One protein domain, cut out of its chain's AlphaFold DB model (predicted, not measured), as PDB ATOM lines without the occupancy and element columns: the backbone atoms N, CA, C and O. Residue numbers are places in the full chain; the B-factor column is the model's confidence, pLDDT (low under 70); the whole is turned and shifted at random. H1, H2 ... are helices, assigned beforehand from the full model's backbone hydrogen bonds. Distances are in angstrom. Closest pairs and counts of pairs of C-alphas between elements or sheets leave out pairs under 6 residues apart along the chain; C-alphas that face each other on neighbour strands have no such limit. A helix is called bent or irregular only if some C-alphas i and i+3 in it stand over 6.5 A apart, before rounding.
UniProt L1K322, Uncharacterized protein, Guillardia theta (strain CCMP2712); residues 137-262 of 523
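What this domain is: This is residues 137 to 262 of the 523 residues of an uncharacterized protein of Guillardia theta (strain CCMP2712) (UniProt L1K322). The long helix H7 runs along one side of a small helical body and sticks out past it with residues 256 to 262. In that body the short H2 lies in the middle, with H5 and H6 both packed on the bent H1 to one side of it, H4 packed on H2, and H3 packed on H7. The printed part has 126 residues with seven named helices, H1 to H7 in chain order, and no named strand; the class is all helix. It is compact, with a radius of gyration of the C-alphas of 14.9 A and spans of 47 by 34 by 27 A.

Where its parts are: H7, residues 234 to 262, measures 41.6 A from C-alpha 234 at (171.758, 188.176, 247.710) to C-alpha 262 at (151.266, 163.355, 221.392). H6, residues 217 to 232, measures 21.9 A, H2, residues 160 to 170, 15.3 A, and H5, residues 200 to 210, 15.2 A. H3 is residues 173 to 178 and H4 residues 181 to 187. H1, residues 137 to 156, was assigned as one helix by its hydrogen bonds but is bent, with C-alphas 144 and 147 7.2 A apart; its arms are H1a, residues 137 to 144, and H1b, residues 147 to 156.

How they stand to each other: H7 touches the hub H2 with residues 237 to 244 alone, closest at the C-alphas of Ala 165 and Ala 241, 6.8 A. H3 touches H7 at Gly 177 and Ile 251, closest C-alphas 5.9 A. H2 touches H4, about perpendicular at 80 degrees, closest C-alphas Phe 164 and Leu 181, 6.4 A. H6 touches H1b at a shallow tilt of 26 degrees, the same way, closest C-alphas Leu 152 and Ile 228, 4.9 A. H5 touches H1a, closest C-alphas Ala 138 and Ala 208, 5.4 A. Every O i to N i+4 pair is within hydrogen-bond range in H1a, H1b, H4, H5 and H7, against 6 of 7 in H2, 10 of 12 in H6 and 0 of 2 in H3, which has 2 of 3 O i to N i+3 pairs within range.

The domain as a whole: The C-alphas farthest apart, Pro 147 and His 261, are 47.9 A apart. The printed part has no cut, and the link from H4 to H5, residues 188 to 199, is long. The model's pLDDT is under 70 at residues 251 to 252 and 255 to 262.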
ATOM      1  N   HIS A 137     158.544 205.101 219.471       91.44
ATOM      2  CA  HIS A 137     157.977 204.883 220.798       91.44
ATOM      3  C   HIS A 137     159.020 204.298 221.754       91.44
ATOM      4  O   HIS A 137     159.321 204.906 222.778       91.44
ATOM      5  N   ALA A 138     159.675 203.207 221.355       90.50
ATOM      6  CA  ALA A 138     160.741 202.584 222.128       90.50
ATOM      7  C   ALA A 138     161.899 203.551 222.418       90.50
ATOM      8  O   ALA A 138     162.408 203.559 223.529       90.50
ATOM      9  N   THR A 139     162.280 204.413 221.468       90.69
ATOM     10  CA  THR A 139     163.323 205.437 221.679       90.69
ATOM     11  C   THR A 139     162.926 206.433 222.771       90.69
ATOM     12  O   THR A 139     163.757 206.833 223.577       90.69
ATOM     13  N   VAL A 140     161.657 206.840 222.826       93.75
ATOM     14  CA  VAL A 140     161.170 207.758 223.866       93.75
ATOM     15  C   VAL A 140     161.103 207.060 225.223       93.75
ATOM     16  O   VAL A 140     161.550 207.614 226.226       93.75
ATOM     17  N   GLU A 141     160.551 205.850 225.270       95.69
ATOM     18  CA  GLU A 141     160.359 205.130 226.527       95.69
ATOM     19  C   GLU A 141     161.676 204.595 227.103       95.69
ATOM     20  O   GLU A 141     161.876 204.660 228.318       95.69
ATOM     21  N   ILE A 142     162.619 204.150 226.262       93.88
ATOM     22  CA  ILE A 142     163.925 203.681 226.738       93.88
ATOM     23  C   ILE A 142     164.728 204.812 227.374       93.88
ATOM     24  O   ILE A 142     165.378 204.584 228.387       93.88
ATOM     25  N   GLU A 143     164.646 206.043 226.863       94.50
ATOM     26  CA  GLU A 143     165.343 207.184 227.468       94.50
ATOM     27  C   GLU A 143     164.798 207.512 228.865       94.50
ATOM     28  O   GLU A 143     165.563 207.860 229.764       94.50
ATOM     29  N   LYS A 144     163.493 207.306 229.097       96.44
ATOM     30  CA  LYS A 144     162.898 207.404 230.442       96.44
ATOM     31  C   LYS A 144     163.356 206.264 231.358       96.44
ATOM     32  O   LYS A 144     163.522 206.471 232.558       96.44
ATOM     33  N   LEU A 145     163.540 205.063 230.806       95.56
ATOM     34  CA  LEU A 145     163.928 203.858 231.545       95.56
ATOM     35  C   LEU A 145     165.436 203.758 231.807       95.56
ATOM     36  O   LEU A 145     165.832 203.127 232.787       95.56
ATOM     37  N   ARG A 146     166.278 204.391 230.981       95.44
ATOM     38  CA  ARG A 146     167.744 204.254 230.996       95.44
ATOM     39  C   ARG A 146     168.366 204.481 232.383       95.44
ATOM     40  O   ARG A 146     169.185 203.650 232.772       95.44
ATOM     41  N   PRO A 147     167.981 205.506 233.176       97.38
ATOM     42  CA  PRO A 147     168.520 205.675 234.529       97.38
ATOM     43  C   PRO A 147     168.179 204.507 235.465       97.38
ATOM     44  O   PRO A 147     169.047 204.023 236.184       97.38
ATOM     45  N   ALA A 148     166.939 204.013 235.422       96.56
ATOM     46  CA  ALA A 148     166.497 202.902 236.264       96.56
ATOM     47  C   ALA A 148     167.095 201.560 235.808       96.56
ATOM     48  O   ALA A 148     167.422 200.710 236.630       96.56
ATOM     49  N   PHE A 149     167.287 201.369 234.500       97.38
ATOM     50  CA  PHE A 149     168.004 200.213 233.963       97.38
ATOM     51  C   PHE A 149     169.477 200.215 234.349       97.38
ATOM     52  O   PHE A 149     170.008 199.152 234.657       97.38
ATOM     53  N   LYS A 150     170.120 201.386 234.399       97.81
ATOM     54  CA  LYS A 150     171.475 201.514 234.938       97.81
ATOM     55  C   LYS A 150     171.531 201.088 236.407       97.81
ATOM     56  O   LYS A 150     172.371 200.269 236.755       97.81
ATOM     57  N   GLU A 151     170.609 201.571 237.236       97.31
ATOM     58  CA  GLU A 151     170.538 201.191 238.655       97.31
ATOM     59  C   GLU A 151     170.272 199.686 238.844       97.31
ATOM     60  O   GLU A 151     170.935 199.030 239.645       97.31
ATOM     61  N   LEU A 152     169.356 199.103 238.062       96.94
ATOM     62  CA  LEU A 152     169.113 197.656 238.053       96.94
ATOM     63  C   LEU A 152     170.361 196.871 237.647       96.94
ATOM     64  O   LEU A 152     170.685 195.856 238.264       96.94
ATOM     65  N   HIS A 153     171.051 197.324 236.602       97.50
ATOM     66  CA  HIS A 153     172.262 196.686 236.102       97.50
ATOM     67  C   HIS A 153     173.380 196.713 237.143       97.50
ATOM     68  O   HIS A 153     173.981 195.672 237.399       97.50
ATOM     69  N   GLU A 154     173.581 197.852 237.810       96.62
ATOM     70  CA  GLU A 154     174.520 198.006 238.924       96.62
ATOM     71  C   GLU A 154     174.150 197.092 240.102       96.62
ATOM     72  O   GLU A 154     175.015 196.385 240.621       96.62
ATOM     73  N   ALA A 155     172.865 197.023 240.475       94.75
ATOM     74  CA  ALA A 155     172.389 196.174 241.568       94.75
ATOM     75  C   ALA A 155     172.618 194.676 241.307       94.75
ATOM     76  O   ALA A 155     172.921 193.927 242.231       94.75
ATOM     77  N   CYS A 156     172.488 194.225 240.056       94.69
ATOM     78  CA  CYS A 156     172.669 192.817 239.693       94.69
ATOM     79  C   CYS A 156     174.032 192.489 239.059       94.69
ATOM     80  O   CYS A 156     174.254 191.342 238.655       94.69
ATOM     81  N   GLY A 157     174.929 193.472 238.927       94.25
ATOM     82  CA  GLY A 157     176.223 193.333 238.255       94.25
ATOM     83  C   GLY A 157     176.113 192.802 236.821       94.25
ATOM     84  O   GLY A 157     176.918 191.963 236.419       94.25
ATOM     85  N   GLY A 158     175.069 193.195 236.082       95.19
ATOM     86  CA  GLY A 158     174.786 192.711 234.723       95.19
ATOM     87  C   GLY A 158     174.520 191.205 234.604       95.19
ATOM     88  O   GLY A 158     174.701 190.628 233.531       95.19
ATOM     89  N   SER A 159     174.128 190.531 235.690       95.94
ATOM     90  CA  SER A 159     173.856 189.090 235.695       95.94
ATOM     91  C   SER A 159     172.714 188.722 234.743       95.94
ATOM     92  O   SER A 159     171.560 189.095 234.958       95.94
ATOM     93  N   SER A 160     173.010 187.902 233.731       94.06
ATOM     94  CA  SER A 160     172.017 187.359 232.787       94.06
ATOM     95  C   SER A 160     170.834 186.687 233.492       94.06
ATOM     96  O   SER A 160     169.696 186.850 233.065       94.06
ATOM     97  N   LYS A 161     171.073 185.984 234.608       92.56
ATOM     98  CA  LYS A 161     170.023 185.335 235.408       92.56
ATOM     99  C   LYS A 161     169.090 186.346 236.069       92.56
ATOM    100  O   LYS A 161     167.880 186.146 236.066       92.56
ATOM    101  N   ALA A 162     169.644 187.417 236.633       93.38
ATOM    102  CA  ALA A 162     168.856 188.460 237.285       93.38
ATOM    103  C   ALA A 162     168.055 189.274 236.258       93.38
ATOM    104  O   ALA A 162     166.860 189.499 236.438       93.38
ATOM    105  N   LEU A 163     168.685 189.638 235.137       95.81
ATOM    106  CA  LEU A 163     168.022 190.341 234.036       95.81
ATOM    107  C   LEU A 163     166.937 189.478 233.376       95.81
ATOM    108  O   LEU A 163     165.868 189.985 233.037       95.81
ATOM    109  N   PHE A 164     167.156 188.167 233.265       94.06
ATOM    110  CA  PHE A 164     166.128 187.226 232.826       94.06
ATOM    111  C   PHE A 164     164.963 187.157 233.818       94.06
ATOM    112  O   PHE A 164     163.810 187.205 233.403       94.06
ATOM    113  N   ALA A 165     165.231 187.120 235.127       91.94
ATOM    114  CA  ALA A 165     164.175 187.136 236.139       91.94
ATOM    115  C   ALA A 165     163.285 188.384 236.047       91.94
ATOM    116  O   ALA A 165     162.066 188.283 236.204       91.94
ATOM    117  N   PHE A 166     163.889 189.535 235.750       94.62
ATOM    118  CA  PHE A 166     163.168 190.761 235.428       94.62
ATOM    119  C   PHE A 166     162.333 190.611 234.148       94.62
ATOM    120  O   PHE A 166     161.134 190.887 234.170       94.62
ATOM    121  N   PHE A 167     162.925 190.105 233.061       93.38
ATOM    122  CA  PHE A 167     162.221 189.869 231.797       93.38
ATOM    123  C   PHE A 167     160.983 188.973 231.963       93.38
ATOM    124  O   PHE A 167     159.914 189.301 231.454       93.38
ATOM    125  N   MET A 168     161.076 187.892 232.742       89.69
ATOM    126  CA  MET A 168     159.941 186.991 232.988       89.69
ATOM    127  C   MET A 168     158.749 187.684 233.657       89.69
ATOM    128  O   MET A 168     157.603 187.286 233.458       89.69
ATOM    129  N   GLU A 169     158.989 188.735 234.440       90.62
ATOM    130  CA  GLU A 169     157.933 189.522 235.081       90.62
ATOM    131  C   GLU A 169     157.279 190.541 234.130       90.62
ATOM    132  O   GLU A 169     156.172 191.033 234.384       90.62
ATOM    133  N   LEU A 170     157.931 190.848 233.008       90.00
ATOM    134  CA  LEU A 170     157.330 191.632 231.932       90.00
ATOM    135  C   LEU A 170     156.312 190.815 231.142       90.00
ATOM    136  O   LEU A 170     155.298 191.367 230.728       90.00
ATOM    137  N   LEU A 171     156.545 189.509 231.011       84.94
ATOM    138  CA  LEU A 171     155.685 188.625 230.238       84.94
ATOM    139  C   LEU A 171     154.340 188.327 230.930       84.94
ATOM    140  O   LEU A 171     154.292 188.171 232.165       84.94
ATOM    141  N   PRO A 172     153.263 188.150 230.135       80.12
ATOM    142  CA  PRO A 172     152.035 187.497 230.577       80.12
ATOM    143  C   PRO A 172     152.326 186.117 231.173       80.12
ATOM    144  O   PRO A 172     153.253 185.425 230.743       80.12
ATOM    145  N   GLU A 173     151.541 185.706 232.168       75.88
ATOM    146  CA  GLU A 173     151.793 184.475 232.925       75.88
ATOM    147  C   GLU A 173     151.793 183.228 232.029       75.88
ATOM    148  O   GLU A 173     152.628 182.341 232.206       75.88
ATOM    149  N   GLU A 174     150.952 183.208 230.995       73.88
ATOM    150  CA  GLU A 174     150.824 182.097 230.048       73.88
ATOM    151  C   GLU A 174     152.053 181.954 229.134       73.88
ATOM    152  O   GLU A 174     152.303 180.882 228.581       73.88
ATOM    153  N   GLN A 175     152.832 183.028 228.967       75.38
ATOM    154  CA  GLN A 175     154.017 183.057 228.106       75.38
ATOM    155  C   GLN A 175     155.311 182.763 228.864       75.38
ATOM    156  O   GLN A 175     156.316 182.416 228.245       75.38
ATOM    157  N   ARG A 176     155.301 182.844 230.200       79.44
ATOM    158  CA  ARG A 176     156.500 182.595 231.017       79.44
ATOM    159  C   ARG A 176     157.067 181.186 230.827       79.44
ATOM    160  O   ARG A 176     158.259 180.973 230.987       79.44
ATOM    161  N   GLY A 177     156.241 180.221 230.442       71.94
ATOM    162  CA  GLY A 177     156.711 178.869 230.156       71.94
ATOM    163  C   GLY A 177     157.526 178.710 228.877       71.94
ATOM    164  O   GLY A 177     158.277 177.752 228.753       71.94
ATOM    165  N   GLN A 178     157.400 179.647 227.940       76.56
ATOM    166  CA  GLN A 178     157.935 179.502 226.584       76.56
ATOM    167  C   GLN A 178     159.399 179.942 226.467       76.56
ATOM    168  O   GLN A 178     160.048 179.695 225.452       76.56
ATOM    169  N   TYR A 179     159.923 180.612 227.496       79.25
ATOM    170  CA  TYR A 179     161.265 181.170 227.488       79.25
ATOM    171  C   TYR A 179     162.133 180.478 228.528       79.25
ATOM    172  O   TYR A 179     161.833 180.462 229.718       79.25
ATOM    173  N   SER A 180     163.265 179.956 228.069       85.00
ATOM    174  CA  SER A 180     164.378 179.573 228.934       85.00
ATOM    175  C   SER A 180     165.456 180.656 228.901       85.00
ATOM    176  O   SER A 180     165.555 181.406 227.928       85.00
ATOM    177  N   LEU A 181     166.307 180.715 229.929       86.75
ATOM    178  CA  LEU A 181     167.440 181.644 229.952       86.75
ATOM    179  C   LEU A 181     168.323 181.524 228.687       86.75
ATOM    180  O   LEU A 181     168.554 182.552 228.053       86.75
ATOM    181  N   PRO A 182     168.761 180.322 228.244       86.12
ATOM    182  CA  PRO A 182     169.542 180.187 227.011       86.12
ATOM    183  C   PRO A 182     168.826 180.730 225.765       86.12
ATOM    184  O   PRO A 182     169.454 181.350 224.902       86.12
ATOM    185  N   MET A 183     167.508 180.523 225.668       84.56
ATOM    186  CA  MET A 183     166.702 181.051 224.564       84.56
ATOM    187  C   MET A 183     166.596 182.572 224.625       84.56
ATOM    188  O   MET A 183     166.804 183.229 223.615       84.56
ATOM    189  N   TRP A 184     166.329 183.148 225.796       90.75
ATOM    190  CA  TRP A 184     166.256 184.599 225.953       90.75
ATOM    191  C   TRP A 184     167.592 185.279 225.621       90.75
ATOM    192  O   TRP A 184     167.620 186.246 224.857       90.75
ATOM    193  N   VAL A 185     168.711 184.729 226.109       89.00
ATOM    194  CA  VAL A 185     170.055 185.250 225.813       89.00
ATOM    195  C   VAL A 185     170.351 185.201 224.308       89.00
ATOM    196  O   VAL A 185     170.849 186.173 223.745       89.00
ATOM    197  N   SER A 186     170.009 184.104 223.633       78.88
ATOM    198  CA  SER A 186     170.285 183.951 222.197       78.88
ATOM    199  C   SER A 186     169.322 184.714 221.289       78.88
ATOM    200  O   SER A 186     169.761 185.320 220.315       78.88
ATOM    201  N   MET A 187     168.026 184.721 221.593       79.94
ATOM    202  CA  MET A 187     166.999 185.289 220.714       79.94
ATOM    203  C   MET A 187     166.731 186.766 220.988       79.94
ATOM    204  O   MET A 187     166.587 187.545 220.049       79.94
ATOM    205  N   VAL A 188     166.656 187.154 222.262       86.00
ATOM    206  CA  VAL A 188     166.299 188.526 222.656       86.00
ATOM    207  C   VAL A 188     167.559 189.359 222.831       86.00
ATOM    208  O   VAL A 188     167.660 190.443 222.263       86.00
ATOM    209  N   MET A 189     168.549 188.836 223.560       90.00
ATOM    210  CA  MET A 189     169.818 189.540 223.768       90.00
ATOM    211  C   MET A 189     170.815 189.319 222.628       90.00
ATOM    212  O   MET A 189     171.807 190.029 222.574       90.00
ATOM    213  N   LYS A 190     170.591 188.385 221.693       83.69
ATOM    214  CA  LYS A 190     171.499 188.131 220.552       83.69
ATOM    215  C   LYS A 190     172.947 187.819 220.979       83.69
ATOM    216  O   LYS A 190     173.898 188.192 220.294       83.69
ATOM    217  N   LEU A 191     173.115 187.134 222.112       87.00
ATOM    218  CA  LEU A 191     174.404 186.715 222.676       87.00
ATOM    219  C   LEU A 191     174.511 185.178 222.724       87.00
ATOM    220  O   LEU A 191     173.493 184.486 222.666       87.00
ATOM    221  N   PRO A 192     175.719 184.595 222.849       89.00
ATOM    222  CA  PRO A 192     175.867 183.152 223.034       89.00
ATOM    223  C   PRO A 192     175.051 182.644 224.240       89.00
ATOM    224  O   PRO A 192     175.078 183.292 225.286       89.00
ATOM    225  N   PRO A 193     174.363 181.490 224.158       86.31
ATOM    226  CA  PRO A 193     173.417 181.029 225.187       86.31
ATOM    227  C   PRO A 193     174.040 180.796 226.574       86.31
ATOM    228  O   PRO A 193     173.335 180.804 227.579       86.31
ATOM    229  N   GLN A 194     175.357 180.600 226.637       89.75
ATOM    230  CA  GLN A 194     176.145 180.451 227.862       89.75
ATOM    231  C   GLN A 194     176.581 181.785 228.496       89.75
ATOM    232  O   GLN A 194     177.328 181.778 229.473       89.75
ATOM    233  N   THR A 195     176.179 182.924 227.929       91.44
ATOM    234  CA  THR A 195     176.588 184.246 228.416       91.44
ATOM    235  C   THR A 195     176.007 184.507 229.797       91.44
ATOM    236  O   THR A 195     174.792 184.536 229.975       91.44
ATOM    237  N   THR A 196     176.883 184.717 230.779       93.81
ATOM    238  CA  THR A 196     176.486 184.939 232.174       93.81
ATOM    239  C   THR A 196     176.357 186.413 232.539       93.81
ATOM    240  O   THR A 196     175.624 186.724 233.478       93.81
ATOM    241  N   HIS A 197     177.025 187.306 231.804       97.31
ATOM    242  CA  HIS A 197     177.054 188.749 232.031       97.31
ATOM    243  C   HIS A 197     176.677 189.503 230.752       97.31
ATOM    244  O   HIS A 197     177.145 189.144 229.673       97.31
ATOM    245  N   ILE A 198     175.838 190.528 230.873       96.56
ATOM    246  CA  ILE A 198     175.358 191.344 229.757       96.56
ATOM    247  C   ILE A 198     175.718 192.793 230.055       96.56
ATOM    248  O   ILE A 198     175.327 193.306 231.097       96.56
ATOM    249  N   GLU A 199     176.430 193.452 229.144       97.62
ATOM    250  CA  GLU A 199     176.795 194.868 229.274       97.62
ATOM    251  C   GLU A 199     175.559 195.780 229.263       97.62
ATOM    252  O   GLU A 199     174.578 195.492 228.573       97.62
ATOM    253  N   LEU A 200     175.607 196.894 230.005       95.62
ATOM    254  CA  LEU A 200     174.462 197.800 230.171       95.62
ATOM    255  C   LEU A 200     173.952 198.328 228.828       95.62
ATOM    256  O   LEU A 200     172.762 198.205 228.543       95.62
ATOM    257  N   ASP A 201     174.840 198.879 227.998       94.31
ATOM    258  CA  ASP A 201     174.453 199.461 226.708       94.31
ATOM    259  C   ASP A 201     173.771 198.411 225.824       94.31
ATOM    260  O   ASP A 201     172.675 198.639 225.311       94.31
ATOM    261  N   HIS A 202     174.346 197.207 225.769       93.44
ATOM    262  CA  HIS A 202     173.795 196.080 225.017       93.44
ATOM    263  C   HIS A 202     172.423 195.640 225.539       93.44
ATOM    264  O   HIS A 202     171.510 195.399 224.745       93.44
ATOM    265  N   PHE A 203     172.255 195.562 226.864       95.62
ATOM    266  CA  PHE A 203     170.965 195.280 227.492       95.62
ATOM    267  C   PHE A 203     169.928 196.337 227.105       95.62
ATOM    268  O   PHE A 203     168.846 195.975 226.647       95.62
ATOM    269  N   THR A 204     170.256 197.628 227.225       94.19
ATOM    270  CA  THR A 204     169.316 198.710 226.894       94.19
ATOM    271  C   THR A 204     168.942 198.735 225.414       94.19
ATOM    272  O   THR A 204     167.763 198.893 225.092       94.19
ATOM    273  N   ASP A 205     169.900 198.499 224.516       88.56
ATOM    274  CA  ASP A 205     169.673 198.490 223.072       88.56
ATOM    275  C   ASP A 205     168.815 197.296 222.641       88.56
ATOM    276  O   ASP A 205     167.879 197.445 221.848       88.56
ATOM    277  N   CYS A 206     169.095 196.104 223.177       89.25
ATOM    278  CA  CYS A 206     168.288 194.919 222.899       89.25
ATOM    279  C   CYS A 206     166.887 195.044 223.504       89.25
ATOM    280  O   CYS A 206     165.911 194.655 222.863       89.25
ATOM    281  N   PHE A 207     166.768 195.632 224.698       91.88
ATOM    282  CA  PHE A 207     165.475 195.896 225.316       91.88
ATOM    283  C   PHE A 207     164.645 196.856 224.460       91.88
ATOM    284  O   PHE A 207     163.517 196.524 224.111       91.88
ATOM    285  N   ALA A 208     165.214 197.984 224.024       89.56
ATOM    286  CA  ALA A 208     164.536 198.934 223.140       89.56
ATOM    287  C   ALA A 208     164.070 198.288 221.822       89.56
ATOM    288  O   ALA A 208     162.985 198.588 221.330       89.56
ATOM    289  N   GLN A 209     164.857 197.368 221.255       84.12
ATOM    290  CA  GLN A 209     164.460 196.611 220.060       84.12
ATOM    291  C   GLN A 209     163.323 195.611 220.326       84.12
ATOM    292  O   GLN A 209     162.582 195.266 219.398       84.12
ATOM    293  N   ALA A 210     163.193 195.126 221.561       86.69
ATOM    294  CA  ALA A 210     162.164 194.178 221.972       86.69
ATOM    295  C   ALA A 210     160.851 194.862 222.388       86.69
ATOM    296  O   ALA A 210     159.799 194.265 222.180       86.69
ATOM    297  N   MET A 211     160.892 196.111 222.866       87.75
ATOM    298  CA  MET A 211     159.702 196.858 223.304       87.75
ATOM    299  C   MET A 211     158.627 196.931 222.221       87.75
ATOM    300  O   MET A 211     158.932 197.180 221.052       87.75
ATOM    301  N   ASP A 212     157.373 196.731 222.598       84.94
ATOM    302  CA  ASP A 212     156.212 196.948 221.744       84.94
ATOM    303  C   ASP A 212     155.651 198.377 221.888       84.94
ATOM    304  O   ASP A 212     156.190 199.220 222.604       84.94
ATOM    305  N   SER A 213     154.598 198.703 221.136       82.69
ATOM    306  CA  SER A 213     153.968 200.032 221.188       82.69
ATOM    307  C   SER A 213     153.107 200.268 222.438       82.69
ATOM    308  O   SER A 213     152.588 201.366 222.615       82.69
ATOM    309  N   THR A 214     152.885 199.238 223.253       86.19
ATOM    310  CA  THR A 214     152.087 199.272 224.487       86.19
ATOM    311  C   THR A 214     152.949 199.339 225.747       86.19
ATOM    312  O   THR A 214     152.469 199.775 226.792       86.19
ATOM    313  N   ASP A 215     154.224 198.974 225.641       89.19
ATOM    314  CA  ASP A 215     155.214 199.101 226.697       89.19
ATOM    315  C   ASP A 215     155.449 200.569 227.052       89.19
ATOM    316  O   ASP A 215     155.810 201.377 226.201       89.19
ATOM    317  N   THR A 216     155.291 200.936 228.321       93.69
ATOM    318  CA  THR A 216     155.537 202.302 228.793       93.69
ATOM    319  C   THR A 216     156.464 202.288 229.994       93.69
ATOM    320  O   THR A 216     156.510 201.333 230.771       93.69
ATOM    321  N   ALA A 217     157.190 203.384 230.202       95.19
ATOM    322  CA  ALA A 217     157.997 203.557 231.398       95.19
ATOM    323  C   ALA A 217     157.142 203.429 232.671       95.19
ATOM    324  O   ALA A 217     157.585 202.844 233.655       95.19
ATOM    325  N   GLU A 218     155.894 203.903 232.642       94.56
ATOM    326  CA  GLU A 218     154.957 203.799 233.768       94.56
ATOM    327  C   GLU A 218     154.642 202.346 234.149       94.56
ATOM    328  O   GLU A 218     154.579 202.033 235.339       94.56
ATOM    329  N   SER A 219     154.489 201.445 233.171       93.81
ATOM    330  CA  SER A 219     154.207 200.029 233.440       93.81
ATOM    331  C   SER A 219     155.461 199.228 233.812       93.81
ATOM    332  O   SER A 219     155.375 198.250 234.563       93.81
ATOM    333  N   ILE A 220     156.635 199.649 233.332       95.25
ATOM    334  CA  ILE A 220     157.903 198.928 233.508       95.25
ATOM    335  C   ILE A 220     158.641 199.352 234.789       95.25
ATOM    336  O   ILE A 220     159.159 198.492 235.505       95.25
ATOM    337  N   LEU A 221     158.671 200.645 235.132       95.94
ATOM    338  CA  LEU A 221     159.430 201.175 236.278       95.94
ATOM    339  C   LEU A 221     159.115 200.493 237.623       95.94
ATOM    340  O   LEU A 221     160.065 200.203 238.357       95.94
ATOM    341  N   PRO A 222     157.849 200.190 237.979       96.62
ATOM    342  CA  PRO A 222     157.552 199.473 239.220       96.62
ATOM    343  C   PRO A 222     158.233 198.098 239.286       96.62
ATOM    344  O   PRO A 222     158.734 197.703 240.338       96.62
ATOM    345  N   LYS A 223     158.310 197.393 238.150       95.75
ATOM    346  CA  LYS A 223     158.972 196.086 238.048       95.75
ATOM    347  C   LYS A 223     160.491 196.235 238.147       95.75
ATOM    348  O   LYS A 223     161.130 195.445 238.832       95.75
ATOM    349  N   VAL A 224     161.066 197.278 237.547       95.81
ATOM    350  CA  VAL A 224     162.503 197.585 237.674       95.81
ATOM    351  C   VAL A 224     162.885 197.829 239.134       95.81
ATOM    352  O   VAL A 224     163.805 197.188 239.630       95.81
ATOM    353  N   ARG A 225     162.138 198.683 239.848       95.25
ATOM    354  CA  ARG A 225     162.384 198.986 241.272       95.25
ATOM    355  C   ARG A 225     162.325 197.744 242.148       95.25
ATOM    356  O   ARG A 225     163.234 197.505 242.933       95.25
ATOM    357  N   LYS A 226     161.312 196.902 241.937       94.81
ATOM    358  CA  LYS A 226     161.193 195.615 242.625       94.81
ATOM    359  C   LYS A 226     162.432 194.736 242.423       94.81
ATOM    360  O   LYS A 226     162.885 194.092 243.365       94.81
ATOM    361  N   HIS A 227     162.981 194.688 241.208       94.31
ATOM    362  CA  HIS A 227     164.182 193.897 240.927       94.31
ATOM    363  C   HIS A 227     165.471 194.560 241.431       94.31
ATOM    364  O   HIS A 227     166.382 193.834 241.812       94.31
ATOM    365  N   ILE A 228     165.547 195.892 241.516       94.69
ATOM    366  CA  ILE A 228     166.647 196.590 242.205       94.69
ATOM    367  C   ILE A 228     166.683 196.164 243.677       94.69
ATOM    368  O   ILE A 228     167.697 195.647 244.138       94.69
ATOM    369  N   GLU A 229     165.560 196.299 244.388       93.19
ATOM    370  CA  GLU A 229     165.436 195.921 245.805       93.19
ATOM    371  C   GLU A 229     165.761 194.436 246.028       93.19
ATOM    372  O   GLU A 229     166.497 194.076 246.944       93.19
ATOM    373  N   LEU A 230     165.268 193.563 245.144       91.06
ATOM    374  CA  LEU A 230     165.517 192.125 245.216       91.06
ATOM    375  C   LEU A 230     166.996 191.762 245.040       91.06
ATOM    376  O   LEU A 230     167.464 190.830 245.687       91.06
ATOM    377  N   ASN A 231     167.734 192.472 244.182       90.38
ATOM    378  CA  ASN A 231     169.156 192.206 243.949       90.38
ATOM    379  C   ASN A 231     170.079 192.864 244.988       90.38
ATOM    380  O   ASN A 231     171.238 192.472 245.096       90.38
ATOM    381  N   GLN A 232     169.569 193.787 245.811       90.19
ATOM    382  CA  GLN A 232     170.292 194.296 246.982       90.19
ATOM    383  C   GLN A 232     170.390 193.258 248.116       90.19
ATOM    384  O   GLN A 232     171.300 193.351 248.941       90.19
ATOM    385  N   ASP A 233     169.504 192.252 248.148       88.94
ATOM    386  CA  ASP A 233     169.593 191.096 249.047       88.94
ATOM    387  C   ASP A 233     170.004 189.823 248.275       88.94
ATOM    388  O   ASP A 233     169.168 189.176 247.631       88.94
ATOM    389  N   PRO A 234     171.272 189.377 248.387       80.50
ATOM    390  CA  PRO A 234     171.758 188.176 247.710       80.50
ATOM    391  C   PRO A 234     170.947 186.908 248.013       80.50
ATOM    392  O   PRO A 234     170.871 186.014 247.166       80.50
ATOM    393  N   LYS A 235     170.333 186.798 249.202       85.06
ATOM    394  CA  LYS A 235     169.510 185.632 249.560       85.06
ATOM    395  C   LYS A 235     168.164 185.666 248.846       85.06
ATOM    396  O   LYS A 235     167.739 184.635 248.323       85.06
ATOM    397  N   ALA A 236     167.514 186.829 248.794       83.00
ATOM    398  CA  ALA A 236     166.260 187.008 248.068       83.00
ATOM    399  C   ALA A 236     166.450 186.797 246.557       83.00
ATOM    400  O   ALA A 236     165.664 186.080 245.930       83.00
ATOM    401  N   ALA A 237     167.538 187.330 245.990       80.25
ATOM    402  CA  ALA A 237     167.906 187.118 244.594       80.25
ATOM    403  C   ALA A 237     168.114 185.632 244.263       80.25
ATOM    404  O   ALA A 237     167.547 185.119 243.293       80.25
ATOM    405  N   ALA A 238     168.861 184.910 245.107       80.38
ATOM    406  CA  ALA A 238     169.079 183.476 244.942       80.38
ATOM    407  C   ALA A 238     167.773 182.667 245.047       80.38
ATOM    408  O   ALA A 238     167.542 181.770 244.233       80.38
ATOM    409  N   ALA A 239     166.896 183.001 245.999       83.88
ATOM    410  CA  ALA A 239     165.601 182.341 246.159       83.88
ATOM    411  C   ALA A 239     164.693 182.547 244.935       83.88
ATOM    412  O   ALA A 239     164.062 181.603 244.461       83.88
ATOM    413  N   LYS A 240     164.663 183.762 244.376       82.56
ATOM    414  CA  LYS A 240     163.865 184.060 243.181       82.56
ATOM    415  C   LYS A 240     164.395 183.351 241.938       82.56
ATOM    416  O   LYS A 240     163.596 182.831 241.164       82.56
ATOM    417  N   ALA A 241     165.716 183.294 241.766       79.19
ATOM    418  CA  ALA A 241     166.334 182.541 240.678       79.19
ATOM    419  C   ALA A 241     166.001 181.041 240.771       79.19
ATOM    420  O   ALA A 241     165.627 180.437 239.770       79.19
ATOM    421  N   ALA A 242     166.057 180.460 241.975       82.44
ATOM    422  CA  ALA A 242     165.691 179.062 242.199       82.44
ATOM    423  C   ALA A 242     164.211 178.779 241.894       82.44
ATOM    424  O   ALA A 242     163.894 177.738 241.320       82.44
ATOM    425  N   GLU A 243     163.306 179.703 242.229       85.50
ATOM    426  CA  GLU A 243     161.883 179.571 241.903       85.50
ATOM    427  C   GLU A 243     161.633 179.612 240.390       85.50
ATOM    428  O   GLU A 243     160.857 178.812 239.875       85.50
ATOM    429  N   ILE A 244     162.319 180.495 239.660       77.44
ATOM    430  CA  ILE A 244     162.218 180.554 238.194       77.44
ATOM    431  C   ILE A 244     162.763 179.269 237.565       77.44
ATOM    432  O   ILE A 244     162.115 178.703 236.687       77.44
ATOM    433  N   ASP A 245     163.902 178.763 238.044       78.00
ATOM    434  CA  ASP A 245     164.464 177.491 237.577       78.00
ATOM    435  C   ASP A 245     163.519 176.310 237.871       78.00
ATOM    436  O   ASP A 245     163.392 175.399 237.049       78.00
ATOM    437  N   ARG A 246     162.825 176.317 239.020       83.12
ATOM    438  CA  ARG A 246     161.811 175.308 239.368       83.12
ATOM    439  C   ARG A 246     160.618 175.371 238.416       83.12
ATOM    440  O   ARG A 246     160.252 174.344 237.852       83.12
ATOM    441  N   GLN A 247     160.064 176.561 238.188       78.69
ATOM    442  CA  GLN A 247     158.945 176.766 237.262       78.69
ATOM    443  C   GLN A 247     159.314 176.356 235.832       78.69
ATOM    444  O   GLN A 247     158.558 175.641 235.180       78.69
ATOM    445  N   ALA A 248     160.504 176.735 235.359       70.62
ATOM    446  CA  ALA A 248     160.988 176.353 234.037       70.62
ATOM    447  C   ALA A 248     161.136 174.828 233.895       70.62
ATOM    448  O   ALA A 248     160.777 174.273 232.857       70.62
ATOM    449  N   LYS A 249     161.617 174.130 234.936       76.31
ATOM    450  CA  LYS A 249     161.699 172.660 234.942       76.31
ATOM    451  C   LYS A 249     160.326 171.997 234.929       76.31
ATOM    452  O   LYS A 249     160.118 171.100 234.123       76.31
ATOM    453  N   GLU A 250     159.391 172.455 235.759       78.19
ATOM    454  CA  GLU A 250     158.022 171.918 235.793       78.19
ATOM    455  C   GLU A 250     157.312 172.089 234.444       78.19
ATOM    456  O   GLU A 250     156.594 171.196 233.989       78.19
ATOM    457  N   ILE A 251     157.540 173.217 233.770       67.94
ATOM    458  CA  ILE A 251     156.983 173.476 232.442       67.94
ATOM    459  C   ILE A 251     157.655 172.595 231.388       67.94
ATOM    460  O   ILE A 251     156.950 171.946 230.623       67.94
ATOM    461  N   ALA A 252     158.987 172.491 231.386       67.75
ATOM    462  CA  ALA A 252     159.708 171.618 230.461       67.75
ATOM    463  C   ALA A 252     159.319 170.138 230.635       67.75
ATOM    464  O   ALA A 252     159.193 169.405 229.655       67.75
ATOM    465  N   GLU A 253     159.086 169.685 231.870       75.69
ATOM    466  CA  GLU A 253     158.583 168.340 232.158       75.69
ATOM    467  C   GLU A 253     157.144 168.154 231.668       75.69
ATOM    468  O   GLU A 253     156.850 167.132 231.044       75.69
ATOM    469  N   ARG A 254     156.264 169.147 231.860       70.50
ATOM    470  CA  ARG A 254     154.906 169.137 231.291       70.50
ATOM    471  C   ARG A 254     154.912 169.108 229.769       70.50
ATOM    472  O   ARG A 254     154.149 168.348 229.183       70.50
ATOM    473  N   GLU A 255     155.764 169.893 229.119       64.94
ATOM    474  CA  GLU A 255     155.883 169.911 227.660       64.94
ATOM    475  C   GLU A 255     156.457 168.603 227.127       64.94
ATOM    476  O   GLU A 255     155.938 168.057 226.156       64.94
ATOM    477  N   LYS A 256     157.477 168.046 227.787       68.88
ATOM    478  CA  LYS A 256     158.035 166.738 227.433       68.88
ATOM    479  C   LYS A 256     157.004 165.624 227.618       68.88
ATOM    480  O   LYS A 256     156.909 164.748 226.762       68.88
ATOM    481  N   ALA A 257     156.208 165.670 228.685       66.94
ATOM    482  CA  ALA A 257     155.097 164.748 228.900       66.94
ATOM    483  C   ALA A 257     154.000 164.924 227.835       66.94
ATOM    484  O   ALA A 257     153.520 163.934 227.291       66.94
ATOM    485  N   ALA A 258     153.656 166.162 227.469       62.84
ATOM    486  CA  ALA A 258     152.684 166.454 226.417       62.84
ATOM    487  C   ALA A 258     153.171 166.012 225.025       62.84
ATOM    488  O   ALA A 258     152.392 165.462 224.251       62.84
ATOM    489  N   GLN A 259     154.457 166.193 224.709       62.56
ATOM    490  CA  GLN A 259     155.066 165.719 223.462       62.56
ATOM    491  C   GLN A 259     155.150 164.192 223.414       62.56
ATOM    492  O   GLN A 259     154.836 163.602 222.381       62.56
ATOM    493  N   ALA A 260     155.520 163.544 224.523       63.59
ATOM    494  CA  ALA A 260     155.499 162.089 224.627       63.59
ATOM    495  C   ALA A 260     154.073 161.541 224.444       63.59
ATOM    496  O   ALA A 260     153.877 160.608 223.669       63.59
ATOM    497  N   HIS A 261     153.076 162.180 225.063       60.00
ATOM    498  CA  HIS A 261     151.660 161.837 224.908       60.00
ATOM    499  C   HIS A 261     151.155 162.048 223.471       60.00
ATOM    500  O   HIS A 261     150.396 161.240 222.944       60.00
ATOM    501  N   ALA A 262     151.605 163.109 222.792       58.44
ATOM    502  CA  ALA A 262     151.266 163.355 221.392       58.44
ATOM    503  C   ALA A 262     151.847 162.288 220.441       58.44
ATOM    504  O   ALA A 262     151.264 162.032 219.388       58.44
TER     505      ALA A 262